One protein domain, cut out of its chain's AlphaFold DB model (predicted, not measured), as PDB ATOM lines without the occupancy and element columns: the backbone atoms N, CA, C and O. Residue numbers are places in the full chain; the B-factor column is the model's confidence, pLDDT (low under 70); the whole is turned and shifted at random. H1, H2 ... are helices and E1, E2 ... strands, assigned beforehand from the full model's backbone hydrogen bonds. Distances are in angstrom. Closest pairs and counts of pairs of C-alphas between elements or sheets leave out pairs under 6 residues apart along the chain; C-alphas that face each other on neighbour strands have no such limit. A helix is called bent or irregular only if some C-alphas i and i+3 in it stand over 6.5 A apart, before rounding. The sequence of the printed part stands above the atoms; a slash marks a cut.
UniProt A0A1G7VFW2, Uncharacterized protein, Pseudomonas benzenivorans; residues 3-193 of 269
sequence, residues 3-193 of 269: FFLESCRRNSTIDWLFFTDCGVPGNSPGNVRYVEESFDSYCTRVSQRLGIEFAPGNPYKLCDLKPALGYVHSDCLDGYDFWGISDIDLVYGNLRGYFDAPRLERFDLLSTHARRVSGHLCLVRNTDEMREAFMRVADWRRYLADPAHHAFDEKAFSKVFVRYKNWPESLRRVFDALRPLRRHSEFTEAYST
ATOM      1  N   PHE A   3     -80.409 -35.356   0.358       95.50
ATOM      2  CA  PHE A   3     -80.642 -36.041  -0.924       95.50
ATOM      3  C   PHE A   3     -81.928 -35.609  -1.641       95.50
ATOM      4  O   PHE A   3     -81.919 -35.432  -2.856       95.50
ATOM      5  N   PHE A   4     -83.022 -35.404  -0.898       96.19
ATOM      6  CA  PHE A   4     -84.270 -34.873  -1.458       96.19
ATOM      7  C   PHE A   4     -84.032 -33.475  -2.043       96.19
ATOM      8  O   PHE A   4     -84.300 -33.255  -3.222       96.19
ATOM      9  N   LEU A   5     -83.448 -32.563  -1.256       96.75
ATOM     10  CA  LEU A   5     -83.207 -31.180  -1.676       96.75
ATOM     11  C   LEU A   5     -82.235 -31.083  -2.857       96.75
ATOM     12  O   LEU A   5     -82.497 -30.324  -3.786       96.75
ATOM     13  N   GLU A   6     -81.163 -31.878  -2.876       97.50
ATOM     14  CA  GLU A   6     -80.260 -31.928  -4.032       97.50
ATOM     15  C   GLU A   6     -80.984 -32.459  -5.280       97.50
ATOM     16  O   GLU A   6     -80.811 -31.929  -6.377       97.50
ATOM     17  N   SER A   7     -81.879 -33.441  -5.135       98.06
ATOM     18  CA  SER A   7     -82.680 -33.918  -6.266       98.06
ATOM     19  C   SER A   7     -83.703 -32.888  -6.775       98.06
ATOM     20  O   SER A   7     -83.920 -32.787  -7.986       98.06
ATOM     21  N   CYS A   8     -84.263 -32.053  -5.890       98.06
ATOM     22  CA  CYS A   8     -85.064 -30.888  -6.279       98.06
ATOM     23  C   CYS A   8     -84.208 -29.855  -7.019       98.06
ATOM     24  O   CYS A   8     -84.597 -29.383  -8.086       98.06
ATOM     25  N   ARG A   9     -82.999 -29.556  -6.521       97.62
ATOM     26  CA  ARG A   9     -82.059 -28.598  -7.132       97.62
ATOM     27  C   ARG A   9     -81.784 -28.912  -8.604       97.62
ATOM     28  O   ARG A   9     -81.704 -27.998  -9.422       97.62
ATOM     29  N   ARG A  10     -81.673 -30.198  -8.958       97.94
ATOM     30  CA  ARG A  10     -81.436 -30.646 -10.345       97.94
ATOM     31  C   ARG A  10     -82.647 -30.560 -11.263       97.94
ATOM     32  O   ARG A  10     -82.481 -30.589 -12.477       97.94
ATOM     33  N   ASN A  11     -83.842 -30.393 -10.715       98.19
ATOM     34  CA  ASN A  11     -85.069 -30.205 -11.475       98.19
ATOM     35  C   ASN A  11     -85.452 -28.705 -11.513       98.19
ATOM     36  O   ASN A  11     -86.586 -28.332 -11.248       98.19
ATOM     37  N   SER A  12     -84.513 -27.823 -11.874       97.31
ATOM     38  CA  SER A  12     -84.605 -26.349 -11.739       97.31
ATOM     39  C   SER A  12     -85.784 -25.634 -12.420       97.31
ATOM     40  O   SER A  12     -85.963 -24.441 -12.210       97.31
ATOM     41  N   THR A  13     -86.577 -26.334 -13.233       96.94
ATOM     42  CA  THR A  13     -87.776 -25.810 -13.923       96.94
ATOM     43  C   THR A  13     -89.090 -26.204 -13.244       96.94
ATOM     44  O   THR A  13     -90.164 -26.043 -13.822       96.94
ATOM     45  N   ILE A  14     -89.003 -26.836 -12.083       98.06
ATOM     46  CA  ILE A  14     -90.119 -27.162 -11.202       98.06
ATOM     47  C   ILE A  14     -89.901 -26.319  -9.947       98.06
ATOM     48  O   ILE A  14     -88.756 -26.015  -9.631       98.06
ATOM     49  N   ASP A  15     -90.965 -25.938  -9.251       98.25
ATOM     50  CA  ASP A  15     -90.872 -25.280  -7.951       98.25
ATOM     51  C   ASP A  15     -91.535 -26.164  -6.891       98.25
ATOM     52  O   ASP A  15     -92.574 -26.786  -7.132       98.25
ATOM     53  N   TRP A  16     -90.931 -26.240  -5.706       98.06
ATOM     54  CA  TRP A  16     -91.451 -26.997  -4.567       98.06
ATOM     55  C   TRP A  16     -91.887 -26.016  -3.499       98.06
ATOM     56  O   TRP A  16     -91.121 -25.142  -3.102       98.06
ATOM     57  N   LEU A  17     -93.103 -26.193  -2.995       97.44
ATOM     58  CA  LEU A  17     -93.670 -25.344  -1.961       97.44
ATOM     59  C   LEU A  17     -93.902 -26.149  -0.687       97.44
ATOM     60  O   LEU A  17     -94.693 -27.089  -0.673       97.44
ATOM     61  N   PHE A  18     -93.240 -25.738   0.387       96.69
ATOM     62  CA  PHE A  18     -93.430 -26.278   1.723       96.69
ATOM     63  C   PHE A  18     -94.195 -25.286   2.585       96.69
ATOM     64  O   PHE A  18     -93.809 -24.127   2.679       96.69
ATOM     65  N   PHE A  19     -95.225 -25.766   3.271       96.50
ATOM     66  CA  PHE A  19     -95.758 -25.120   4.465       96.50
ATOM     67  C   PHE A  19     -95.228 -25.898   5.664       96.50
ATOM     68  O   PHE A  19     -95.365 -27.125   5.697       96.50
ATOM     69  N   THR A  20     -94.535 -25.233   6.587       95.31
ATOM     70  CA  THR A  20     -93.785 -25.941   7.632       95.31
ATOM     71  C   THR A  20     -93.653 -25.150   8.926       95.31
ATOM     72  O   THR A  20     -93.508 -23.934   8.917       95.31
ATOM     73  N   ASP A  21     -93.629 -25.877  10.036       95.19
ATOM     74  CA  ASP A  21     -93.294 -25.422  11.386       95.19
ATOM     75  C   ASP A  21     -91.947 -25.994  11.873       95.19
ATOM     76  O   ASP A  21     -91.574 -25.833  13.033       95.19
ATOM     77  N   CYS A  22     -91.203 -26.666  10.987       93.19
ATOM     78  CA  CYS A  22     -89.944 -27.350  11.295       93.19
ATOM     79  C   CYS A  22     -88.695 -26.496  10.986       93.19
ATOM     80  O   CYS A  22     -87.572 -26.979  11.139       93.19
ATOM     81  N   GLY A  23     -88.887 -25.252  10.533       91.94
ATOM     82  CA  GLY A  23     -87.833 -24.333  10.099       91.94
ATOM     83  C   GLY A  23     -87.327 -24.575   8.671       91.94
ATOM     84  O   GLY A  23     -87.678 -25.551   8.002       91.94
ATOM     85  N   VAL A  24     -86.476 -23.661   8.198       92.62
ATOM     86  CA  VAL A  24     -85.891 -23.695   6.848       92.62
ATOM     87  C   VAL A  24     -84.504 -24.355   6.864       92.62
ATOM     88  O   VAL A  24     -83.623 -23.912   7.604       92.62
ATOM     89  N   PRO A  25     -84.250 -25.384   6.033       90.00
ATOM     90  CA  PRO A  25     -82.917 -25.964   5.885       90.00
ATOM     91  C   PRO A  25     -81.907 -24.952   5.322       90.00
ATOM     92  O   PRO A  25     -82.172 -24.308   4.309       90.00
ATOM     93  N   GLY A  26     -80.711 -24.873   5.915       85.69
ATOM     94  CA  GLY A  26     -79.694 -23.884   5.523       85.69
ATOM     95  C   GLY A  26     -79.163 -24.010   4.086       85.69
ATOM     96  O   GLY A  26     -78.767 -23.008   3.503       85.69
ATOM     97  N   ASN A  27     -79.182 -25.209   3.491       85.75
ATOM     98  CA  ASN A  27     -78.728 -25.460   2.111       85.75
ATOM     99  C   ASN A  27     -79.901 -25.683   1.136       85.75
ATOM    100  O   ASN A  27     -79.848 -26.562   0.271       85.75
ATOM    101  N   SER A  28     -81.004 -24.953   1.305       92.81
ATOM    102  CA  SER A  28     -82.153 -25.138   0.422       92.81
ATOM    103  C   SER A  28     -81.915 -24.550  -0.976       92.81
ATOM    104  O   SER A  28     -81.378 -23.446  -1.093       92.81
ATOM    105  N   PRO A  29     -82.250 -25.271  -2.062       95.81
ATOM    106  CA  PRO A  29     -82.076 -24.752  -3.413       95.81
ATOM    107  C   PRO A  29     -83.107 -23.663  -3.743       95.81
ATOM    108  O   PRO A  29     -84.207 -23.642  -3.201       95.81
ATOM    109  N   GLY A  30     -82.768 -22.774  -4.682       96.75
ATOM    110  CA  GLY A  30     -83.596 -21.605  -5.014       96.75
ATOM    111  C   GLY A  30     -84.985 -21.915  -5.587       96.75
ATOM    112  O   GLY A  30     -85.848 -21.047  -5.567       96.75
ATOM    113  N   ASN A  31     -85.208 -23.140  -6.064       98.00
ATOM    114  CA  ASN A  31     -86.498 -23.633  -6.544       98.00
ATOM    115  C   ASN A  31     -87.348 -24.288  -5.435       98.00
ATOM    116  O   ASN A  31     -88.463 -24.731  -5.690       98.00
ATOM    117  N   VAL A  32     -86.863 -24.363  -4.192       97.94
ATOM    118  CA  VAL A  32     -87.631 -24.869  -3.047       97.94
ATOM    119  C   VAL A  32     -87.976 -23.705  -2.121       97.94
ATOM    120  O   VAL A  32     -87.117 -23.126  -1.459       97.94
ATOM    121  N   ARG A  33     -89.262 -23.365  -2.058       96.88
ATOM    122  CA  ARG A  33     -89.804 -22.274  -1.246       96.88
ATOM    123  C   ARG A  33     -90.451 -22.813   0.025       96.88
ATOM    124  O   ARG A  33     -91.180 -23.803  -0.012       96.88
ATOM    125  N   TYR A  34     -90.255 -22.100   1.129       97.38
ATOM    126  CA  TYR A  34     -90.876 -22.396   2.420       97.38
ATOM    127  C   TYR A  34     -91.782 -21.248   2.836       97.38
ATOM    128  O   TYR A  34     -91.428 -20.078   2.697       97.38
ATOM    129  N   VAL A  35     -92.941 -21.607   3.363       97.06
ATOM    130  CA  VAL A  35     -93.855 -20.735   4.081       97.06
ATOM    131  C   VAL A  35     -93.877 -21.249   5.511       97.06
ATOM    132  O   VAL A  35     -94.419 -22.320   5.788       97.06
ATOM    133  N   GLU A  36     -93.217 -20.516   6.402       96.88
ATOM    134  CA  GLU A  36     -93.185 -20.862   7.818       96.88
ATOM    135  C   GLU A  36     -94.524 -20.498   8.466       96.88
ATOM    136  O   GLU A  36     -94.891 -19.326   8.549       96.88
ATOM    137  N   GLU A  37     -95.276 -21.504   8.907       96.62
ATOM    138  CA  GLU A  37     -96.509 -21.328   9.674       96.62
ATOM    139  C   GLU A  37     -96.735 -22.512  10.616       96.62
ATOM    140  O   GLU A  37     -96.310 -23.630  10.334       96.62
ATOM    141  N   SER A  38     -97.409 -22.279  11.747       97.19
ATOM    142  CA  SER A  38     -97.723 -23.363  12.681       97.19
ATOM    143  C   SER A  38     -98.724 -24.349  12.080       97.19
ATOM    144  O   SER A  38     -99.585 -23.972  11.278       97.19
ATOM    145  N   PHE A  39     -98.680 -25.601  12.537       96.75
ATOM    146  CA  PHE A  39     -99.656 -26.617  12.146       96.75
ATOM    147  C   PHE A  39    -101.114 -26.175  12.377       96.75
ATOM    148  O   PHE A  39    -101.962 -26.371  11.505       96.75
ATOM    149  N   ASP A  40    -101.403 -25.497  13.493       97.12
ATOM    150  CA  ASP A  40    -102.743 -24.968  13.797       97.12
ATOM    151  C   ASP A  40    -103.175 -23.858  12.824       97.12
ATOM    152  O   ASP A  40    -104.339 -23.793  12.408       97.12
ATOM    153  N   SER A  41    -102.236 -22.997  12.415       97.75
ATOM    154  CA  SER A  41    -102.495 -21.948  11.418       97.75
ATOM    155  C   SER A  41    -102.787 -22.560  10.049       97.75
ATOM    156  O   SER A  41    -103.764 -22.179   9.399       97.75
ATOM    157  N   TYR A  42    -102.015 -23.578   9.653       97.94
ATOM    158  CA  TYR A  42    -102.258 -24.341   8.430       97.94
ATOM    159  C   TYR A  42    -103.636 -25.022   8.459       97.94
ATOM    160  O   TYR A  42    -104.408 -24.928   7.504       97.94
ATOM    161  N   CYS A  43    -104.004 -25.653   9.579       98.06
ATOM    162  CA  CYS A  43    -105.320 -26.270   9.759       98.06
ATOM    163  C   CYS A  43    -106.470 -25.248   9.666       98.06
ATOM    164  O   CYS A  43    -107.494 -25.508   9.024       98.06
ATOM    165  N   THR A  44    -106.279 -24.048  10.222       98.19
ATOM    166  CA  THR A  44    -107.234 -22.931  10.115       98.19
ATOM    167  C   THR A  44    -107.398 -22.473   8.665       98.19
ATOM    168  O   THR A  44    -108.527 -22.342   8.188       98.19
ATOM    169  N   ARG A  45    -106.292 -22.300   7.930       97.94
ATOM    170  CA  ARG A  45    -106.297 -21.971   6.494       97.94
ATOM    171  C   ARG A  45    -107.092 -23.005   5.698       97.94
ATOM    172  O   ARG A  45    -107.968 -22.639   4.915       97.94
ATOM    173  N   VAL A  46    -106.818 -24.293   5.912       98.38
ATOM    174  CA  VAL A  46    -107.528 -25.400   5.250       98.38
ATOM    175  C   VAL A  46    -109.024 -25.351   5.554       98.38
ATOM    176  O   VAL A  46    -109.836 -25.421   4.631       98.38
ATOM    177  N   SER A  47    -109.388 -25.176   6.827       98.38
ATOM    178  CA  SER A  47    -110.781 -25.081   7.275       98.38
ATOM    179  C   SER A  47    -111.532 -23.945   6.576       98.38
ATOM    180  O   SER A  47    -112.613 -24.157   6.027       98.38
ATOM    181  N   GLN A  48    -110.927 -22.753   6.520       98.31
ATOM    182  CA  GLN A  48    -111.500 -21.576   5.860       98.31
ATOM    183  C   GLN A  48    -111.666 -21.779   4.353       98.31
ATOM    184  O   GLN A  48    -112.728 -21.486   3.807       98.31
ATOM    185  N   ARG A  49    -110.638 -22.306   3.676       98.25
ATOM    186  CA  ARG A  49    -110.668 -22.538   2.225       98.25
ATOM    187  C   ARG A  49    -111.726 -23.566   1.836       98.25
ATOM    188  O   ARG A  49    -112.426 -23.372   0.848       98.25
ATOM    189  N   LEU A  50    -111.849 -24.653   2.598       98.12
ATOM    190  CA  LEU A  50    -112.741 -25.769   2.272       98.12
ATOM    191  C   LEU A  50    -114.154 -25.634   2.860       98.12
ATOM    192  O   LEU A  50    -115.051 -26.374   2.447       98.12
ATOM    193  N   GLY A  51    -114.368 -24.721   3.811       98.12
ATOM    194  CA  GLY A  51    -115.638 -24.593   4.526       98.12
ATOM    195  C   GLY A  51    -115.976 -25.847   5.342       98.12
ATOM    196  O   GLY A  51    -117.117 -26.311   5.316       98.12
ATOM    197  N   ILE A  52    -114.974 -26.429   6.006       97.88
ATOM    198  CA  ILE A  52    -115.097 -27.603   6.884       97.88
ATOM    199  C   ILE A  52    -114.355 -27.350   8.198       97.88
ATOM    200  O   ILE A  52    -113.504 -26.469   8.267       97.88
ATOM    201  N   GLU A  53    -114.622 -28.160   9.218       97.38
ATOM    202  CA  GLU A  53    -113.783 -28.223  10.415       97.38
ATOM    203  C   GLU A  53    -112.620 -29.193  10.163       97.38
ATOM    204  O   GLU A  53    -112.806 -30.409  10.150       97.38
ATOM    205  N   PHE A  54    -111.423 -28.663   9.905       97.25
ATOM    206  CA  PHE A  54    -110.203 -29.449   9.729       97.25
ATOM    207  C   PHE A  54    -109.243 -29.160  10.885       97.25
ATOM    208  O   PHE A  54    -108.459 -28.218  10.824       97.25
ATOM    209  N   ALA A  55    -109.314 -29.973  11.941       95.56
ATOM    210  CA  ALA A  55    -108.476 -29.844  13.137       95.56
ATOM    211  C   ALA A  55    -107.948 -31.214  13.617       95.56
ATOM    212  O   ALA A  55    -108.282 -31.676  14.712       95.56
ATOM    213  N   PRO A  56    -107.176 -31.943  12.790       95.62
ATOM    214  CA  PRO A  56    -106.682 -33.255  13.180       95.62
ATOM    215  C   PRO A  56    -105.591 -33.164  14.249       95.62
ATOM    216  O   PRO A  56    -104.643 -32.405  14.111       95.62
ATOM    217  N   GLY A  57    -105.643 -34.039  15.257       92.62
ATOM    218  CA  GLY A  57    -104.571 -34.149  16.258       92.62
ATOM    219  C   GLY A  57    -103.282 -34.815  15.750       92.62
ATOM    220  O   GLY A  57    -102.302 -34.885  16.484       92.62
ATOM    221  N   ASN A  58    -103.272 -35.346  14.522       92.56
ATOM    222  CA  ASN A  58    -102.113 -36.009  13.923       92.56
ATOM    223  C   ASN A  58    -101.838 -35.450  12.510       92.56
ATOM    224  O   ASN A  58    -102.707 -35.594  11.639       92.56
ATOM    225  N   PRO A  59    -100.631 -34.912  12.235       93.38
ATOM    226  CA  PRO A  59    -100.248 -34.404  10.915       93.38
ATOM    227  C   PRO A  59    -100.358 -35.429   9.782       93.38
ATOM    228  O   PRO A  59    -100.514 -35.052   8.626       93.38
ATOM    229  N   TYR A  60    -100.355 -36.733  10.081       92.94
ATOM    230  CA  TYR A  60    -100.569 -37.781   9.078       92.94
ATOM    231  C   TYR A  60    -101.920 -37.650   8.347       92.94
ATOM    232  O   TYR A  60    -102.068 -38.117   7.217       92.94
ATOM    233  N   LYS A  61    -102.903 -36.954   8.941       95.38
ATOM    234  CA  LYS A  61    -104.165 -36.623   8.270       95.38
ATOM    235  C   LYS A  61    -103.967 -35.754   7.020       95.38
ATOM    236  O   LYS A  61    -104.777 -35.850   6.099       95.38
ATOM    237  N   LEU A  62    -102.887 -34.974   6.932       95.25
ATOM    238  CA  LEU A  62    -102.561 -34.161   5.755       95.25
ATOM    239  C   LEU A  62    -102.427 -34.993   4.468       95.25
ATOM    240  O   LEU A  62    -102.651 -34.465   3.383       95.25
ATOM    241  N   CYS A  63    -102.155 -36.300   4.560       94.88
ATOM    242  CA  CYS A  63    -102.190 -37.189   3.397       94.88
ATOM    243  C   CYS A  63    -103.568 -37.206   2.717       94.88
ATOM    244  O   CYS A  63    -103.643 -37.188   1.492       94.88
ATOM    245  N   ASP A  64    -104.664 -37.155   3.481       96.50
ATOM    246  CA  ASP A  64    -106.012 -37.102   2.899       96.50
ATOM    247  C   ASP A  64    -106.291 -35.762   2.203       96.50
ATOM    248  O   ASP A  64    -107.129 -35.702   1.306       96.50
ATOM    249  N   LEU A  65    -105.579 -34.697   2.586       96.94
ATOM    250  CA  LEU A  65    -105.719 -33.357   2.016       96.94
ATOM    251  C   LEU A  65    -105.029 -33.219   0.650       96.94
ATOM    252  O   LEU A  65    -105.365 -32.304  -0.099       96.94
ATOM    253  N   LYS A  66    -104.101 -34.120   0.292       97.06
ATOM    254  CA  LYS A  66    -103.301 -34.058  -0.948       97.06
ATOM    255  C   LYS A  66    -104.117 -33.719  -2.212       97.06
ATOM    256  O   LYS A  66    -103.703 -32.822  -2.947       97.06
ATOM    257  N   PRO A  67    -105.298 -34.324  -2.464       97.19
ATOM    258  CA  PRO A  67    -106.112 -33.999  -3.639       97.19
ATOM    259  C   PRO A  67    -106.712 -32.590  -3.652       97.19
ATOM    260  O   PRO A  67    -107.148 -32.135  -4.702       97.19
ATOM    261  N   ALA A  68    -106.779 -31.923  -2.499       98.00
ATOM    262  CA  ALA A  68    -107.328 -30.581  -2.349       98.00
ATOM    263  C   ALA A  68    -106.244 -29.492  -2.294       98.00
ATOM    264  O   ALA A  68    -106.589 -28.313  -2.247       98.00
ATOM    265  N   LEU A  69    -104.949 -29.846  -2.316       97.88
ATOM    266  CA  LEU A  69    -103.854 -28.873  -2.205       97.88
ATOM    267  C   LEU A  69    -103.928 -27.793  -3.285       97.88
ATOM    268  O   LEU A  69    -103.764 -26.617  -2.968       97.88
ATOM    269  N   GLY A  70    -104.251 -28.175  -4.525       98.06
ATOM    270  CA  GLY A  70    -104.394 -27.220  -5.619       98.06
ATOM    271  C   GLY A  70    -105.485 -26.171  -5.379       98.06
ATOM    272  O   GLY A  70    -105.343 -25.017  -5.765       98.06
ATOM    273  N   TYR A  71    -106.569 -26.557  -4.703       98.62
ATOM    274  CA  TYR A  71    -107.666 -25.655  -4.356       98.62
ATOM    275  C   TYR A  71    -107.331 -24.785  -3.136       98.62
ATOM    276  O   TYR A  71    -107.504 -23.565  -3.174       98.62
ATOM    277  N   VAL A  72    -106.815 -25.405  -2.067       98.44
ATOM    278  CA  VAL A  72    -106.457 -24.730  -0.805       98.44
ATOM    279  C   VAL A  72    -105.413 -23.638  -1.031       98.44
ATOM    280  O   VAL A  72    -105.535 -22.560  -0.451       98.44
ATOM    281  N   HIS A  73    -104.435 -23.906  -1.897       97.94
ATOM    282  CA  HIS A  73    -103.298 -23.024  -2.175       97.94
ATOM    283  C   HIS A  73    -103.376 -22.388  -3.559       97.94
ATOM    284  O   HIS A  73    -102.350 -22.089  -4.159       97.94
ATOM    285  N   SER A  74    -104.584 -22.198  -4.092       97.31
ATOM    286  CA  SER A  74    -104.809 -21.622  -5.426       97.31
ATOM    287  C   SER A  74    -104.137 -20.256  -5.628       97.31
ATOM    288  O   SER A  74    -103.704 -19.949  -6.733       97.31
ATOM    289  N   ASP A  75    -103.967 -19.475  -4.558       96.69
ATOM    290  CA  ASP A  75    -103.228 -18.207  -4.542       96.69
ATOM    291  C   ASP A  75    -101.720 -18.359  -4.800       96.69
ATOM    292  O   ASP A  75    -101.064 -17.409  -5.212       96.69
ATOM    293  N   CYS A  76    -101.167 -19.553  -4.595       97.25
ATOM    294  CA  CYS A  76     -99.765 -19.867  -4.861       97.25
ATOM    295  C   CYS A  76     -99.522 -20.433  -6.268       97.25
ATOM    296  O   CYS A  76     -98.370 -20.706  -6.597       97.25
ATOM    297  N   LEU A  77    -100.576 -20.657  -7.061       97.44
ATOM    298  CA  LEU A  77    -100.492 -21.364  -8.343       97.44
ATOM    299  C   LEU A  77    -100.548 -20.443  -9.563       97.44
ATOM    300  O   LEU A  77    -100.561 -20.939 -10.690       97.44
ATOM    301  N   ASP A  78    -100.604 -19.129  -9.363       96.75
ATOM    302  CA  ASP A  78    -100.560 -18.183 -10.475       96.75
ATOM    303  C   ASP A  78     -99.260 -18.351 -11.279       96.75
ATOM    304  O   ASP A  78     -98.178 -18.500 -10.712       96.75
ATOM    305  N   GLY A  79     -99.382 -18.388 -12.606       96.94
ATOM    306  CA  GLY A  79     -98.261 -18.628 -13.519       96.94
ATOM    307  C   GLY A  79     -97.800 -20.086 -13.677       96.94
ATOM    308  O   GLY A  79     -96.894 -20.327 -14.472       96.94
ATOM    309  N   TYR A  80     -98.408 -21.064 -12.993       98.12
ATOM    310  CA  TYR A  80     -98.065 -22.485 -13.151       98.12
ATOM    311  C   TYR A  80     -99.073 -23.236 -14.026       98.12
ATOM    312  O   TYR A  80    -100.277 -23.179 -13.785       98.12
ATOM    313  N   ASP A  81     -98.586 -24.035 -14.977       97.94
ATOM    314  CA  ASP A  81     -99.435 -24.901 -15.815       97.94
ATOM    315  C   ASP A  81     -99.971 -26.127 -15.056       97.94
ATOM    316  O   ASP A  81    -101.046 -26.658 -15.356       97.94
ATOM    317  N   PHE A  82     -99.208 -26.594 -14.065       98.56
ATOM    318  CA  PHE A  82     -99.476 -27.792 -13.274       98.56
ATOM    319  C   PHE A  82     -99.132 -27.555 -11.805       98.56
ATOM    320  O   PHE A  82     -98.162 -26.876 -11.483       98.56
ATOM    321  N   TRP A  83     -99.893 -28.194 -10.922       98.38
ATOM    322  CA  TRP A  83     -99.534 -28.408  -9.523       98.38
ATOM    323  C   TRP A  83     -99.362 -29.909  -9.271       98.38
ATOM    324  O   TRP A  83     -99.705 -30.741 -10.115       98.38
ATOM    325  N   GLY A  84     -98.802 -30.283  -8.123       96.81
ATOM    326  CA  GLY A  84     -98.500 -31.682  -7.853       96.81
ATOM    327  C   GLY A  84     -98.602 -32.082  -6.395       96.81
ATOM    328  O   GLY A  84     -98.639 -31.257  -5.485       96.81
ATOM    329  N   ILE A  85     -98.642 -33.394  -6.205       95.75
ATOM    330  CA  ILE A  85     -98.509 -34.070  -4.920       95.75
ATOM    331  C   ILE A  85     -97.110 -34.665  -4.880       95.75
ATOM    332  O   ILE A  85     -96.670 -35.249  -5.869       95.75
ATOM    333  N   SER A  86     -96.437 -34.526  -3.742       95.62
ATOM    334  CA  SER A  86     -95.058 -34.946  -3.553       95.62
ATOM    335  C   SER A  86     -94.823 -35.387  -2.112       95.62
ATOM    336  O   SER A  86     -95.158 -34.641  -1.193       95.62
ATOM    337  N   ASP A  87     -94.198 -36.544  -1.913       94.88
ATOM    338  CA  ASP A  87     -93.657 -36.943  -0.612       94.88
ATOM    339  C   ASP A  87     -92.187 -36.526  -0.457       94.88
ATOM    340  O   ASP A  87     -91.484 -36.272  -1.433       94.88
ATOM    341  N   ILE A  88     -91.726 -36.444   0.793       93.44
ATOM    342  CA  ILE A  88     -90.342 -36.074   1.145       93.44
ATOM    343  C   ILE A  88     -89.403 -37.282   1.256       93.44
ATOM    344  O   ILE A  88     -88.189 -37.110   1.364       93.44
ATOM    345  N   ASP A  89     -89.935 -38.508   1.245       93.75
ATOM    346  CA  ASP A  89     -89.159 -39.753   1.251       93.75
ATOM    347  C   ASP A  89     -88.840 -40.255  -0.169       93.75
ATOM    348  O   ASP A  89     -88.825 -41.459  -0.448       93.75
ATOM    349  N   LEU A  90     -88.543 -39.297  -1.056       96.69
ATOM    350  CA  LEU A  90     -88.213 -39.498  -2.463       96.69
ATOM    351  C   LEU A  90     -86.820 -38.952  -2.805       96.69
ATOM    352  O   LEU A  90     -86.331 -38.002  -2.194       96.69
ATOM    353  N   VAL A  91     -86.193 -39.536  -3.824       97.81
ATOM    354  CA  VAL A  91     -85.060 -38.943  -4.549       97.81
ATOM    355  C   VAL A  91     -85.441 -38.859  -6.020       97.81
ATOM    356  O   VAL A  91     -85.686 -39.894  -6.638       97.81
ATOM    357  N   TYR A  92     -85.500 -37.653  -6.585       98.56
ATOM    358  CA  TYR A  92     -85.877 -37.447  -7.988       98.56
ATOM    359  C   TYR A  92     -84.726 -37.718  -8.952       98.56
ATOM    360  O   TYR A  92     -83.603 -37.268  -8.738       98.56
ATOM    361  N   GLY A  93     -85.027 -38.413 -10.044       98.44
ATOM    362  CA  GLY A  93     -84.231 -38.378 -11.265       98.44
ATOM    363  C   GLY A  93     -84.636 -37.191 -12.143       98.44
ATOM    364  O   GLY A  93     -85.038 -36.131 -11.651       98.44
ATOM    365  N   ASN A  94     -84.579 -37.384 -13.460       98.06
ATOM    366  CA  ASN A  94     -84.963 -36.369 -14.433       98.06
ATOM    367  C   ASN A  94     -86.491 -36.334 -14.612       98.06
ATOM    368  O   ASN A  94     -87.058 -37.079 -15.418       98.06
ATOM    369  N   LEU A  95     -87.175 -35.448 -13.879       98.19
ATOM    370  CA  LEU A  95     -88.634 -35.343 -13.947       98.19
ATOM    371  C   LEU A  95     -89.125 -34.805 -15.287       98.19
ATOM    372  O   LEU A  95     -90.178 -35.241 -15.738       98.19
ATOM    373  N   ARG A  96     -88.377 -33.916 -15.952       96.62
ATOM    374  CA  ARG A  96     -88.733 -33.416 -17.294       96.62
ATOM    375  C   ARG A  96     -88.543 -34.473 -18.380       96.62
ATOM    376  O   ARG A  96     -89.262 -34.451 -19.370       96.62
ATOM    377  N   GLY A  97     -87.623 -35.414 -18.174       96.56
ATOM    378  CA  GLY A  97     -87.482 -36.598 -19.021       96.56
ATOM    379  C   GLY A  97     -88.660 -37.567 -18.888       96.56
ATOM    380  O   GLY A  97     -89.006 -38.241 -19.851       96.56
ATOM    381  N   TYR A  98     -89.301 -37.623 -17.716       97.25
ATOM    382  CA  TYR A  98     -90.482 -38.460 -17.503       97.25
ATOM    383  C   TYR A  98     -91.784 -37.736 -17.862       97.25
ATOM    384  O   TYR A  98     -92.539 -38.211 -18.705       97.25
ATOM    385  N   PHE A  99     -92.066 -36.592 -17.241       97.38
ATOM    386  CA  PHE A  99     -93.206 -35.728 -17.552       97.38
ATOM    387  C   PHE A  99     -92.862 -34.813 -18.732       97.38
ATOM    388  O   PHE A  99     -92.677 -33.604 -18.575       97.38
ATOM    389  N   ASP A 100     -92.723 -35.423 -19.904       96.75
ATOM    390  CA  ASP A 100     -92.368 -34.736 -21.139       96.75
ATOM    391  C   ASP A 100     -93.502 -33.837 -21.674       96.75
ATOM    392  O   ASP A 100     -94.659 -33.907 -21.244       96.75
ATOM    393  N   ALA A 101     -93.164 -32.960 -22.624       97.06
ATOM    394  CA  ALA A 101     -94.127 -32.032 -23.213       97.06
ATOM    395  C   ALA A 101     -95.342 -32.742 -23.851       97.06
ATOM    396  O   ALA A 101     -96.461 -32.332 -23.545       97.06
ATOM    397  N   PRO A 102     -95.193 -33.831 -24.639       97.62
ATOM    398  CA  PRO A 102     -96.343 -34.560 -25.181       97.62
ATOM    399  C   PRO A 102     -97.323 -35.067 -24.116       97.62
ATOM    400  O   PRO A 102     -98.540 -34.975 -24.295       97.62
ATOM    401  N   ARG A 103     -96.824 -35.602 -22.993       97.25
ATOM    402  CA  ARG A 103     -97.679 -36.057 -21.889       97.25
ATOM    403  C   ARG A 103     -98.354 -34.876 -21.191       97.25
ATOM    404  O   ARG A 103     -99.558 -34.941 -20.939       97.25
ATOM    405  N   LEU A 104     -97.611 -33.800 -20.924       97.62
ATOM    406  CA  LEU A 104     -98.129 -32.579 -20.290       97.62
ATOM    407  C   LEU A 104     -99.126 -31.814 -21.172       97.62
ATOM    408  O   LEU A 104     -99.999 -31.125 -20.657       97.62
ATOM    409  N   GLU A 105     -99.050 -31.930 -22.491       97.44
ATOM    410  CA  GLU A 105    -100.015 -31.307 -23.403       97.44
ATOM    411  C   GLU A 105    -101.311 -32.128 -23.487       97.44
ATOM    412  O   GLU A 105    -102.408 -31.580 -23.573       97.44
ATOM    413  N   ARG A 106    -101.203 -33.457 -23.388       96.88
ATOM    414  CA  ARG A 106    -102.330 -34.384 -23.555       96.88
ATOM    415  C   ARG A 106    -103.176 -34.595 -22.300       96.88
ATOM    416  O   ARG A 106    -104.384 -34.819 -22.418       96.88
ATOM    417  N   PHE A 107    -102.554 -34.638 -21.124       98.06
ATOM    418  CA  PHE A 107    -103.201 -35.115 -19.901       98.06
ATOM    419  C   PHE A 107    -103.365 -34.012 -18.855       98.06
ATOM    420  O   PHE A 107    -102.496 -33.169 -18.669       98.06
ATOM    421  N   ASP A 108    -104.488 -34.056 -18.150       98.19
ATOM    422  CA  ASP A 108    -104.827 -33.196 -17.019       98.19
ATOM    423  C   ASP A 108    -104.395 -33.803 -15.682       98.19
ATOM    424  O   ASP A 108    -104.254 -33.089 -14.694       98.19
ATOM    425  N   LEU A 109    -104.183 -35.119 -15.629       98.06
ATOM    426  CA  LEU A 109    -103.633 -35.809 -14.467       98.06
ATOM    427  C   LEU A 109    -102.625 -36.859 -14.917       98.06
ATOM    428  O   LEU A 109    -102.932 -37.691 -15.770       98.06
ATOM    429  N   LEU A 110    -101.442 -36.855 -14.307       98.12
ATOM    430  CA  LEU A 110    -100.378 -37.819 -14.569       98.12
ATOM    431  C   LEU A 110    -100.012 -38.531 -13.267       98.12
ATOM    432  O   LEU A 110     -99.269 -38.008 -12.435       98.12
ATOM    433  N   SER A 111    -100.547 -39.740 -13.096       96.88
ATOM    434  CA  SER A 111    -100.245 -40.600 -11.956       96.88
ATOM    435  C   SER A 111     -99.091 -41.543 -12.274       96.88
ATOM    436  O   SER A 111     -99.053 -42.185 -13.325       96.88
ATOM    437  N   THR A 112     -98.189 -41.693 -11.308       95.94
ATOM    438  CA  THR A 112     -97.038 -42.605 -11.377       95.94
ATOM    439  C   THR A 112     -97.361 -44.040 -10.934       95.94
ATOM    440  O   THR A 112     -96.455 -44.852 -10.767       95.94
ATOM    441  N   HIS A 113     -98.648 -44.352 -10.733       93.31
ATOM    442  CA  HIS A 113     -99.177 -45.677 -10.384       93.31
ATOM    443  C   HIS A 113    -100.227 -46.109 -11.414       93.31
ATOM    444  O   HIS A 113    -101.154 -45.359 -11.720       93.31
ATOM    445  N   ALA A 114    -100.169 -47.356 -11.892       90.88
ATOM    446  CA  ALA A 114    -101.044 -47.819 -12.985       90.88
ATOM    447  C   ALA A 114    -102.529 -48.018 -12.605       90.88
ATOM    448  O   ALA A 114    -103.395 -48.183 -13.471       90.88
ATOM    449  N   ARG A 115    -102.855 -48.086 -11.307       87.81
ATOM    450  CA  ARG A 115    -104.198 -48.495 -10.829       87.81
ATOM    451  C   ARG A 115    -104.849 -47.526  -9.845       87.81
ATOM    452  O   ARG A 115    -105.906 -47.857  -9.297       87.81
ATOM    453  N   ARG A 116    -104.214 -46.385  -9.584       91.75
ATOM    454  CA  ARG A 116    -104.660 -45.361  -8.633       91.75
ATOM    455  C   ARG A 116    -103.884 -44.068  -8.835       91.75
ATOM    456  O   ARG A 116    -102.812 -44.092  -9.432       91.75
ATOM    457  N   VAL A 117    -104.410 -42.971  -8.309       94.25
ATOM    458  CA  VAL A 117    -103.621 -41.759  -8.101       94.25
ATOM    459  C   VAL A 117    -102.517 -42.109  -7.110       94.25
ATOM    460  O   VAL A 117    -102.771 -42.739  -6.082       94.25
ATOM    461  N   SER A 118    -101.287 -41.791  -7.490       93.75
ATOM    462  CA  SER A 118    -100.108 -42.000  -6.668       93.75
ATOM    463  C   SER A 118    -100.071 -40.964  -5.548       93.75
ATOM    464  O   SER A 118    -100.088 -39.766  -5.829       93.75
ATOM    465  N   GLY A 119    -100.021 -41.422  -4.294       91.25
ATOM    466  CA  GLY A 119     -99.937 -40.535  -3.133       91.25
ATOM    467  C   GLY A 119     -98.574 -39.857  -2.971       91.25
ATOM    468  O   GLY A 119     -98.498 -38.842  -2.288       91.25
ATOM    469  N   HIS A 120     -97.514 -40.380  -3.598       93.19
ATOM    470  CA  HIS A 120     -96.141 -39.876  -3.432       93.19
ATOM    471  C   HIS A 120     -95.664 -38.980  -4.570       93.19
ATOM    472  O   HIS A 120     -94.895 -38.062  -4.313       93.19
ATOM    473  N   LEU A 121     -96.119 -39.196  -5.809       96.81
ATOM    474  CA  LEU A 121     -95.859 -38.268  -6.912       96.81
ATOM    475  C   LEU A 121     -96.962 -38.316  -7.970       96.81
ATOM    476  O   LEU A 121     -97.128 -39.324  -8.668       96.81
ATOM    477  N   CYS A 122     -97.680 -37.209  -8.127       96.12
ATOM    478  CA  CYS A 122     -98.721 -37.033  -9.138       96.12
ATOM    479  C   CYS A 122     -98.750 -35.574  -9.601       96.12
ATOM    480  O   CYS A 122     -98.627 -34.678  -8.770       96.12
ATOM    481  N   LEU A 123     -98.950 -35.340 -10.901       98.06
ATOM    482  CA  LEU A 123     -99.170 -34.001 -11.457       98.06
ATOM    483  C   LEU A 123    -100.630 -33.817 -11.858       98.06
ATOM    484  O   LEU A 123    -101.269 -34.754 -12.340       98.06
ATOM    485  N   VAL A 124    -101.137 -32.605 -11.664       98.50
ATOM    486  CA  VAL A 124    -102.511 -32.204 -11.955       98.50
ATOM    487  C   VAL A 124    -102.491 -30.842 -12.645       98.50
ATOM    488  O   VAL A 124    -101.837 -29.912 -12.174       98.50
ATOM    489  N   ARG A 125    -103.185 -30.713 -13.777       98.62
ATOM    490  CA  ARG A 125    -103.256 -29.460 -14.530       98.62
ATOM    491  C   ARG A 125    -103.912 -28.381 -13.680       98.62
ATOM    492  O   ARG A 125    -104.879 -28.629 -12.958       98.62
ATOM    493  N   ASN A 126    -103.387 -27.170 -13.779       98.50
ATOM    494  CA  ASN A 126    -103.822 -26.039 -12.983       98.50
ATOM    495  C   ASN A 126    -105.063 -25.341 -13.573       98.50
ATOM    496  O   ASN A 126    -105.021 -24.176 -13.956       98.50
ATOM    497  N   THR A 127    -106.187 -26.058 -13.645       98.12
ATOM    498  CA  THR A 127    -107.501 -25.509 -14.024       98.12
ATOM    499  C   THR A 127    -108.467 -25.565 -12.845       98.12
ATOM    500  O   THR A 127    -108.287 -26.384 -11.942       98.12
ATOM    501  N   ASP A 128    -109.522 -24.746 -12.858       97.62
ATOM    502  CA  ASP A 128    -110.586 -24.816 -11.844       97.62
ATOM    503  C   ASP A 128    -111.187 -26.223 -11.751       97.62
ATOM    504  O   ASP A 128    -111.251 -26.794 -10.664       97.62
ATOM    505  N   GLU A 129    -111.514 -26.842 -12.895       97.38
ATOM    506  CA  GLU A 129    -112.082 -28.198 -12.932       97.38
ATOM    507  C   GLU A 129    -111.195 -29.219 -12.207       97.38
ATOM    508  O   GLU A 129    -111.700 -30.080 -11.479       97.38
ATOM    509  N   MET A 130    -109.876 -29.134 -12.396       98.06
ATOM    510  CA  MET A 130    -108.936 -30.090 -11.820       98.06
ATOM    511  C   MET A 130    -108.560 -29.768 -10.375       98.06
ATOM    512  O   MET A 130    -108.374 -30.698  -9.586       98.06
ATOM    513  N   ARG A 131    -108.527 -28.487  -9.984       98.38
ATOM    514  CA  ARG A 131    -108.412 -28.077  -8.574       98.38
ATOM    515  C   ARG A 131    -109.626 -28.529  -7.764       98.38
ATOM    516  O   ARG A 131    -109.473 -28.939  -6.621       98.38
ATOM    517  N   GLU A 132    -110.812 -28.533  -8.363       98.25
ATOM    518  CA  GLU A 132    -112.065 -28.950  -7.724       98.25
ATOM    519  C   GLU A 132    -112.388 -30.443  -7.907       98.25
ATOM    520  O   GLU A 132    -113.377 -30.940  -7.364       98.25
ATOM    521  N   ALA A 133    -111.564 -31.211  -8.631       97.50
ATOM    522  CA  ALA A 133    -111.861 -32.606  -8.972       97.50
ATOM    523  C   ALA A 133    -112.116 -33.497  -7.741       97.50
ATOM    524  O   ALA A 133    -112.919 -34.435  -7.809       97.50
ATOM    525  N   PHE A 134    -111.482 -33.198  -6.603       97.56
ATOM    526  CA  PHE A 134    -111.712 -33.910  -5.343       97.56
ATOM    527  C   PHE A 134    -113.154 -33.767  -4.830       97.56
ATOM    528  O   PHE A 134    -113.667 -34.689  -4.195       97.56
ATOM    529  N   MET A 135    -113.846 -32.672  -5.165       98.00
ATOM    530  CA  MET A 135    -115.235 -32.431  -4.769       98.00
ATOM    531  C   MET A 135    -116.225 -33.368  -5.472       98.00
ATOM    532  O   MET A 135    -117.364 -33.511  -5.029       98.00
ATOM    533  N   ARG A 136    -115.797 -34.060  -6.540       96.19
ATOM    534  CA  ARG A 136    -116.589 -35.116  -7.199       96.19
ATOM    535  C   ARG A 136    -116.668 -36.401  -6.376       96.19
ATOM    536  O   ARG A 136    -117.432 -37.306  -6.721       96.19
ATOM    537  N   VAL A 137    -115.874 -36.519  -5.313       96.25
ATOM    538  CA  VAL A 137    -116.001 -37.603  -4.344       96.25
ATOM    539  C   VAL A 137    -117.213 -37.324  -3.456       96.25
ATOM    540  O   VAL A 137    -117.292 -36.289  -2.798       96.25
ATOM    541  N   ALA A 138    -118.164 -38.261  -3.421       94.62
ATOM    542  CA  ALA A 138    -119.301 -38.179  -2.508       94.62
ATOM    543  C   ALA A 138    -118.816 -38.070  -1.053       94.62
ATOM    544  O   ALA A 138    -117.876 -38.761  -0.661       94.62
ATOM    545  N   ASP A 139    -119.451 -37.194  -0.274       95.12
ATOM    546  CA  ASP A 139    -119.121 -36.929   1.131       95.12
ATOM    547  C   ASP A 139    -117.665 -36.500   1.391       95.12
ATOM    548  O   ASP A 139    -117.149 -36.691   2.495       95.12
ATOM    549  N   TRP A 140    -116.987 -35.876   0.416       97.56
ATOM    550  CA  TRP A 140    -115.603 -35.407   0.586       97.56
ATOM    551  C   TRP A 140    -115.413 -34.548   1.846       97.56
ATOM    552  O   TRP A 140    -114.419 -34.715   2.546       97.56
ATOM    553  N   ARG A 141    -116.390 -33.691   2.192       97.81
ATOM    554  CA  ARG A 141    -116.347 -32.853   3.404       97.81
ATOM    555  C   ARG A 141    -116.211 -33.694   4.665       97.81
ATOM    556  O   ARG A 141    -115.359 -33.413   5.496       97.81
ATOM    557  N   ARG A 142    -117.017 -34.756   4.773       96.81
ATOM    558  CA  ARG A 142    -116.975 -35.690   5.902       96.81
ATOM    559  C   ARG A 142    -115.633 -36.409   5.957       96.81
ATOM    560  O   ARG A 142    -115.056 -36.508   7.031       96.81
ATOM    561  N   TYR A 143    -115.133 -36.891   4.818       95.88
ATOM    562  CA  TYR A 143    -113.839 -37.576   4.771       95.88
ATOM    563  C   TYR A 143    -112.684 -36.682   5.216       95.88
ATOM    564  O   TYR A 143    -111.802 -37.158   5.924       95.88
ATOM    565  N   LEU A 144    -112.669 -35.414   4.801       96.88
ATOM    566  CA  LEU A 144    -111.594 -34.490   5.159       96.88
ATOM    567  C   LEU A 144    -111.715 -33.985   6.603       96.88
ATOM    568  O   LEU A 144    -110.687 -33.882   7.263       96.88
ATOM    569  N   ALA A 145    -112.931 -33.739   7.101       96.69
ATOM    570  CA  ALA A 145    -113.168 -33.272   8.470       96.69
ATOM    571  C   ALA A 145    -112.959 -34.358   9.541       96.69
ATOM    572  O   ALA A 145    -112.613 -34.050  10.676       96.69
ATOM    573  N   ASP A 146    -113.160 -35.635   9.199       95.50
ATOM    574  CA  ASP A 146    -112.932 -36.743  10.129       95.50
ATOM    575  C   ASP A 146    -111.437 -36.843  10.502       95.50
ATOM    576  O   ASP A 146    -110.605 -37.027   9.603       95.50
ATOM    577  N   PRO A 147    -111.066 -36.773  11.798       92.81
ATOM    578  CA  PRO A 147    -109.676 -36.901  12.238       92.81
ATOM    579  C   PRO A 147    -109.018 -38.231  11.846       92.81
ATOM    580  O   PRO A 147    -107.790 -38.314  11.776       92.81
ATOM    581  N   ALA A 148    -109.806 -39.280  11.585       93.25
ATOM    582  CA  ALA A 148    -109.290 -40.551  11.104       93.25
ATOM    583  C   ALA A 148    -108.719 -40.430   9.682       93.25
ATOM    584  O   ALA A 148    -109.253 -39.738   8.811       93.25
ATOM    585  N   HIS A 149    -107.627 -41.151   9.425       92.62
ATOM    586  CA  HIS A 149    -107.056 -41.259   8.087       92.62
ATOM    587  C   HIS A 149    -107.871 -42.235   7.225       92.62
ATOM    588  O   HIS A 149    -108.029 -43.408   7.573       92.62
ATOM    589  N   HIS A 150    -108.343 -41.765   6.070       92.62
ATOM    590  CA  HIS A 150    -109.203 -42.522   5.153       92.62
ATOM    591  C   HIS A 150    -108.481 -43.004   3.886       92.62
ATOM    592  O   HIS A 150    -109.065 -43.763   3.101       92.62
ATOM    593  N   ALA A 151    -107.214 -42.620   3.694       91.56
ATOM    594  CA  ALA A 151    -106.483 -42.762   2.431       91.56
ATOM    595  C   ALA A 151    -107.288 -42.157   1.268       91.56
ATOM    596  O   ALA A 151    -107.541 -42.806   0.245       91.56
ATOM    597  N   PHE A 152    -107.799 -40.944   1.489       93.56
ATOM    598  CA  PHE A 152    -108.674 -40.231   0.560       93.56
ATOM    599  C   PHE A 152    -107.974 -40.000  -0.785       93.56
ATOM    600  O   PHE A 152    -108.582 -40.227  -1.836       93.56
ATOM    601  N   ASP A 153    -106.688 -39.660  -0.739       90.38
ATOM    602  CA  ASP A 153    -105.781 -39.472  -1.869       90.38
ATOM    603  C   ASP A 153    -105.671 -40.704  -2.776       90.38
ATOM    604  O   ASP A 153    -105.915 -40.625  -3.982       90.38
ATOM    605  N   GLU A 154    -105.393 -41.878  -2.211       87.75
ATOM    606  CA  GLU A 154    -105.143 -43.082  -3.003       87.75
ATOM    607  C   GLU A 154    -106.411 -43.901  -3.286       87.75
ATOM    608  O   GLU A 154    -106.444 -44.682  -4.248       87.75
ATOM    609  N   LYS A 155    -107.469 -43.769  -2.471       90.69
ATOM    610  CA  LYS A 155    -108.707 -44.561  -2.607       90.69
ATOM    611  C   LYS A 155    -109.856 -43.768  -3.205       90.69
ATOM    612  O   LYS A 155    -110.380 -44.164  -4.247       90.69
ATOM    613  N   ALA A 156    -110.324 -42.739  -2.508       92.69
ATOM    614  CA  ALA A 156    -111.574 -42.072  -2.850       92.69
ATOM    615  C   ALA A 156    -111.392 -41.194  -4.093       92.69
ATOM    616  O   ALA A 156    -112.140 -41.339  -5.061       92.69
ATOM    617  N   PHE A 157    -110.321 -40.404  -4.118       94.88
ATOM    618  CA  PHE A 157    -109.949 -39.567  -5.248       94.88
ATOM    619  C   PHE A 157    -109.621 -40.391  -6.500       94.88
ATOM    620  O   PHE A 157    -110.131 -40.105  -7.581       94.88
ATOM    621  N   SER A 158    -108.914 -41.517  -6.357       93.88
ATOM    622  CA  SER A 158    -108.677 -42.450  -7.471       93.88
ATOM    623  C   SER A 158    -109.951 -42.884  -8.193       93.88
ATOM    624  O   SER A 158    -109.930 -43.023  -9.413       93.88
ATOM    625  N   LYS A 159    -111.075 -43.067  -7.484       91.62
ATOM    626  CA  LYS A 159    -112.352 -43.484  -8.095       91.62
ATOM    627  C   LYS A 159    -112.959 -42.413  -9.001       91.62
ATOM    628  O   LYS A 159    -113.769 -42.763  -9.865       91.62
ATOM    629  N   VAL A 160    -112.571 -41.145  -8.842       93.00
ATOM    630  CA  VAL A 160    -112.969 -40.058  -9.749       93.00
ATOM    631  C   VAL A 160    -112.471 -40.359 -11.160       93.00
ATOM    632  O   VAL A 160    -113.231 -40.206 -12.114       93.00
ATOM    633  N   PHE A 161    -111.274 -40.928 -11.293       92.38
ATOM    634  CA  PHE A 161    -110.640 -41.223 -12.578       92.38
ATOM    635  C   PHE A 161    -110.770 -42.701 -12.969       92.38
ATOM    636  O   PHE A 161    -111.231 -43.011 -14.062       92.38
ATOM    637  N   VAL A 162    -110.466 -43.624 -12.052       87.25
ATOM    638  CA  VAL A 162    -110.402 -45.077 -12.276       87.25
ATOM    639  C   VAL A 162    -111.279 -45.816 -11.256       87.25
ATOM    640  O   VAL A 162    -110.917 -45.971 -10.091       87.25
ATOM    641  N   ARG A 163    -112.445 -46.320 -11.687       79.75
ATOM    642  CA  ARG A 163    -113.436 -46.960 -10.790       79.75
ATOM    643  C   ARG A 163    -113.415 -48.490 -10.838       79.75
ATOM    644  O   ARG A 163    -113.402 -49.138  -9.793       79.75
ATOM    645  N   TYR A 164    -113.360 -49.078 -12.032       79.44
ATOM    646  CA  TYR A 164    -113.480 -50.528 -12.240       79.44
ATOM    647  C   TYR A 164    -112.140 -51.198 -12.528       79.44
ATOM    648  O   TYR A 164    -111.973 -51.949 -13.487       79.44
ATOM    649  N   LYS A 165    -111.153 -50.944 -11.665       74.88
ATOM    650  CA  LYS A 165    -109.785 -51.447 -11.855       74.88
ATOM    651  C   LYS A 165    -109.661 -52.976 -11.894       74.88
ATOM    652  O   LYS A 165    -108.613 -53.448 -12.316       74.88
ATOM    653  N   ASN A 166    -110.664 -53.724 -11.430       80.81
ATOM    654  CA  ASN A 166    -110.676 -55.195 -11.389       80.81
ATOM    655  C   ASN A 166    -111.489 -55.834 -12.530       80.81
ATOM    656  O   ASN A 166    -111.608 -57.054 -12.566       80.81
ATOM    657  N   TRP A 167    -112.093 -55.042 -13.418       81.56
ATOM    658  CA  TRP A 167    -112.813 -55.588 -14.569       81.56
ATOM    659  C   TRP A 167    -111.848 -56.138 -15.625       81.56
ATOM    660  O   TRP A 167    -110.712 -55.655 -15.707       81.56
ATOM    661  N   PRO A 168    -112.304 -57.091 -16.466       85.50
ATOM    662  CA  PRO A 168    -111.585 -57.480 -17.672       85.50
ATOM    663  C   PRO A 168    -111.189 -56.250 -18.488       85.50
ATOM    664  O   PRO A 168    -111.959 -55.291 -18.605       85.50
ATOM    665  N   GLU A 169    -109.985 -56.271 -19.054       83.44
ATOM    666  CA  GLU A 169    -109.391 -55.080 -19.658       83.44
ATOM    667  C   GLU A 169    -110.245 -54.494 -20.791       83.44
ATOM    668  O   GLU A 169    -110.403 -53.276 -20.866       83.44
ATOM    669  N   SER A 170    -110.850 -55.346 -21.622       85.31
ATOM    670  CA  SER A 170    -111.741 -54.936 -22.712       85.31
ATOM    671  C   SER A 170    -112.939 -54.122 -22.210       85.31
ATOM    672  O   SER A 170    -113.183 -53.021 -22.702       85.31
ATOM    673  N   LEU A 171    -113.638 -54.609 -21.180       86.25
ATOM    674  CA  LEU A 171    -114.778 -53.915 -20.573       86.25
ATOM    675  C   LEU A 171    -114.351 -52.612 -19.896       86.25
ATOM    676  O   LEU A 171    -115.025 -51.589 -20.025       86.25
ATOM    677  N   ARG A 172    -113.203 -52.630 -19.208       85.56
ATOM    678  CA  ARG A 172    -112.640 -51.432 -18.580       85.56
ATOM    679  C   ARG A 172    -112.332 -50.354 -19.620       85.56
ATOM    680  O   ARG A 172    -112.689 -49.207 -19.391       85.56
ATOM    681  N   ARG A 173    -111.722 -50.705 -20.760       83.56
ATOM    682  CA  ARG A 173    -111.381 -49.749 -21.830       83.56
ATOM    683  C   ARG A 173    -112.620 -49.068 -22.414       83.56
ATOM    684  O   ARG A 173    -112.597 -47.855 -22.601       83.56
ATOM    685  N   VAL A 174    -113.698 -49.819 -22.654       86.38
ATOM    686  CA  VAL A 174    -114.965 -49.251 -23.151       86.38
ATOM    687  C   VAL A 174    -115.545 -48.263 -22.142       86.38
ATOM    688  O   VAL A 174    -115.891 -47.143 -22.503       86.38
ATOM    689  N   PHE A 175    -115.602 -48.641 -20.864       86.19
ATOM    690  CA  PHE A 175    -116.120 -47.757 -19.822       86.19
ATOM    691  C   PHE A 175    -115.245 -46.509 -19.618       86.19
ATOM    692  O   PHE A 175    -115.761 -45.399 -19.493       86.19
ATOM    693  N   ASP A 176    -113.921 -46.674 -19.626       86.12
ATOM    694  CA  ASP A 176    -112.952 -45.583 -19.498       86.12
ATOM    695  C   ASP A 176    -113.090 -44.569 -20.651       86.12
ATOM    696  O   ASP A 176    -113.009 -43.362 -20.418       86.12
ATOM    697  N   ALA A 177    -113.374 -45.030 -21.876       85.50
ATOM    698  CA  ALA A 177    -113.584 -44.171 -23.046       85.50
ATOM    699  C   ALA A 177    -114.834 -43.275 -22.941       85.50
ATOM    700  O   ALA A 177    -114.899 -42.228 -23.587       85.50
ATOM    701  N   LEU A 178    -115.809 -43.646 -22.108       87.56
ATOM    702  CA  LEU A 178    -117.017 -42.852 -21.871       87.56
ATOM    703  C   LEU A 178    -116.832 -41.788 -20.778       87.56
ATOM    704  O   LEU A 178    -117.727 -40.972 -20.566       87.56
ATOM    705  N   ARG A 179    -115.696 -41.773 -20.066       88.25
ATOM    706  CA  ARG A 179    -115.465 -40.867 -18.932       88.25
ATOM    707  C   ARG A 179    -114.449 -39.781 -19.288       88.25
ATOM    708  O   ARG A 179    -113.259 -40.085 -19.340       88.25
ATOM    709  N   PRO A 180    -114.870 -38.511 -19.452       89.69
ATOM    710  CA  PRO A 180    -113.979 -37.416 -19.841       89.69
ATOM    711  C   PRO A 180    -112.710 -37.332 -18.990       89.69
ATOM    712  O   PRO A 180    -111.621 -37.493 -19.531       89.69
ATOM    713  N   LEU A 181    -112.843 -37.245 -17.661       90.62
ATOM    714  CA  LEU A 181    -111.692 -37.171 -16.751       90.62
ATOM    715  C   LEU A 181    -110.715 -38.339 -16.919       90.62
ATOM    716  O   LEU A 181    -109.509 -38.156 -16.830       90.62
ATOM    717  N   ARG A 182    -111.213 -39.548 -17.200       91.88
ATOM    718  CA  ARG A 182    -110.357 -40.719 -17.407       91.88
ATOM    719  C   ARG A 182    -109.574 -40.641 -18.718       91.88
ATOM    720  O   ARG A 182    -108.432 -41.097 -18.743       91.88
ATOM    721  N   ARG A 183    -110.167 -40.086 -19.781       91.31
ATOM    722  CA  ARG A 183    -109.507 -39.891 -21.087       91.31
ATOM    723  C   ARG A 183    -108.381 -38.867 -21.016       91.31
ATOM    724  O   ARG A 183    -107.371 -39.049 -21.686       91.31
ATOM    725  N   HIS A 184    -108.551 -37.849 -20.178       94.44
ATOM    726  CA  HIS A 184    -107.542 -36.829 -19.906       94.44
ATOM    727  C   HIS A 184    -106.639 -37.193 -18.720       94.44
ATOM    728  O   HIS A 184    -105.949 -36.335 -18.193       94.44
ATOM    729  N   SER A 185    -106.600 -38.458 -18.290       96.12
ATOM    730  CA  SER A 185    -105.710 -38.893 -17.210       96.12
ATOM    731  C   SER A 185    -104.839 -40.066 -17.624       96.12
ATOM    732  O   SER A 185    -105.312 -41.042 -18.218       96.12
ATOM    733  N   GLU A 186    -103.583 -40.014 -17.215       95.94
ATOM    734  CA  GLU A 186    -102.607 -41.073 -17.391       95.94
ATOM    735  C   GLU A 186    -102.325 -41.788 -16.067       95.94
ATOM    736  O   GLU A 186    -102.164 -41.172 -15.014       95.94
ATOM    737  N   PHE A 187    -102.263 -43.117 -16.139       94.69
ATOM    738  CA  PHE A 187    -101.940 -43.996 -15.020       94.69
ATOM    739  C   PHE A 187    -100.892 -44.994 -15.498       94.69
ATOM    740  O   PHE A 187    -101.238 -46.040 -16.051       94.69
ATOM    741  N   THR A 188     -99.623 -44.656 -15.287       94.12
ATOM    742  CA  THR A 188     -98.477 -45.451 -15.740       94.12
ATOM    743  C   THR A 188     -97.604 -45.769 -14.540       94.12
ATOM    744  O   THR A 188     -97.255 -44.873 -13.776       94.12
ATOM    745  N   GLU A 189     -97.271 -47.047 -14.356       94.88
ATOM    746  CA  GLU A 189     -96.381 -47.465 -13.275       94.88
ATOM    747  C   GLU A 189     -94.961 -46.962 -13.549       94.88
ATOM    748  O   GLU A 189     -94.357 -47.309 -14.564       94.88
ATOM    749  N   ALA A 190     -94.439 -46.133 -12.646       95.00
ATOM    750  CA  ALA A 190     -93.087 -45.595 -12.759       95.00
ATOM    751  C   ALA A 190     -92.013 -46.604 -12.319       95.00
ATOM    752  O   ALA A 190     -90.837 -46.401 -12.617       95.00
ATOM    753  N   TYR A 191     -92.408 -47.679 -11.616       93.25
ATOM    754  CA  TYR A 191     -91.498 -48.656 -11.005       93.25
ATOM    755  C   TYR A 191     -90.501 -47.989 -10.044       93.25
ATOM    756  O   TYR A 191     -89.345 -48.370  -9.919       93.25
ATOM    757  N   SER A 192     -90.977 -46.955  -9.358       89.50
ATOM    758  CA  SER A 192     -90.211 -46.095  -8.454       89.50
ATOM    759  C   SER A 192     -90.208 -46.583  -7.004       89.50
ATOM    760  O   SER A 192     -89.433 -46.094  -6.191       89.50
ATOM    761  N   THR A 193     -91.089 -47.527  -6.654       88.62
ATOM    762  CA  THR A 193     -91.217 -48.105  -5.304       88.62
ATOM    763  C   THR A 193     -90.910 -49.613  -5.355       88.62
ATOM    764  O   THR A 193     -91.841 -50.424  -5.323       88.62
TER     765      THR A 193
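AT A GLANCE: This is residues 3 to 193 of the 269 residues of an uncharacterized protein of Pseudomonas benzenivorans (UniProt A0A1G7VFW2). A small, nearly flat sheet of four short strands, E3, E6, E5 and E7, forms the middle of the domain, with the helix H3 over one face and the short helix H5 over the other. H2 and the short helices H6, H7 and H9 pack on H3; the separate strand pair E1 and E2 lies toward one end of the long axis, with H1 beside E4 at that same end, and H11 lies farthest out at the other end. The 191 printed residues hold twelve named helices and seven named strands, in the order H1 E1 E2 H2 H3 E3 E4 H4 H5 E5 E6 H6 H7 H8 H9 H10 H11 H12 E7. The larger sheet has the order E3, E6, E5, E7 and is mixed, E1 and E2 are parallel, and the class is mixed, helices and strands. The whole is compact, with a radius of gyration of the C-alphas of 16.8 A and spans of 52 by 39 by 30 A.

IN THESE COORDINATES: H1, residues 3 to 9, begins at C-alpha 3 (-80.642, -36.041, -0.924). E1 is residues 16 to 20, 12.5 A long, and E2 residues 32 to 36, 12.8 A. H2, residues 39 to 50, and H3, residues 59 to 72, are each 16.4 A from first to last C-alpha. H3 is irregular: C-alphas 67 and 70 are 7.3 A apart. E3, residues 82 to 86, is 12.9 A long and begins at C-alpha 82 (-99.476, -27.792, -13.274). Then come E4, residues 90 to 92, H4, residues 95 to 98, H5, residues 101 to 106, and E5, residues 109 to 111. E6, residues 121 to 125, is 13.8 A long. H6 is residues 128 to 131, H7 133 to 136, H8 140 to 145, H9 152 to 156 and H10 158 to 161. H11, residues 169 to 177, is 12.2 A long, H12 is residues 180 to 183, and E7, residues 185 to 187, ends at C-alpha 187 (-101.940, -43.996, -15.020).

HOW THE PARTS SIT: In the larger sheet E3 and E6 are antiparallel, with N 83 and O 124 2.9 A apart. E5 and E6 form a hairpin, with N 110 and O 123 at 2.9 A. E5 and E7 are parallel, with N 186 and O 109 at 2.8 A. H3 is on this sheet at a height of 10.2 A, over E3 and along it at 2 degrees on the local plane; H5 is on the opposite face at 9.4 A. H3 is the hub: it touches H9 with residues 63 to 67 alone, the closest C-alphas being those of Asp 64 and Phe 152, 4.7 A. It touches H6 at Tyr 71 and Arg 131, 4.9 A between C-alphas. It touches H2 at a steep tilt of 42 degrees, the same way, with the C-alphas of Arg 49 and Val 72 closest at 5.6 A. H8 is close to H3 but not clearly touching. H10 and H12 only just touch, with 3 pairs of C-alphas within 8 A, the closest those of Phe 161 and Arg 182 at 4.9 A; H11 and H12 touch only at the corner, also only just, with 3 pairs. E1 and E2 have N 33 and O 16 2.8 A apart. E4 pairs with no named strand; its closest C-alphas to H1 are those of Tyr 92 and Ser 7, 5.1 A. H4 is not on the sheet. Every O i to N i+4 pair is within hydrogen-bond range in H1, H2, H5, H8, H9 and H11; in H3 3 of 10 are, beside 9 of 11 O i to N i+3 pairs, and H4, H6, H7, H10 and H12 are too short for an O i to N i+4 pair.

THE WHOLE: The two C-alphas farthest apart, those of Gly 26 and Leu 171, are 53.0 A from each other. The printed part has no cut. The link from E1 to E2, with 11 residues, is long. The mean pLDDT of the printed part is 94.7 and that of H11 is 85; no printed residue is under 70.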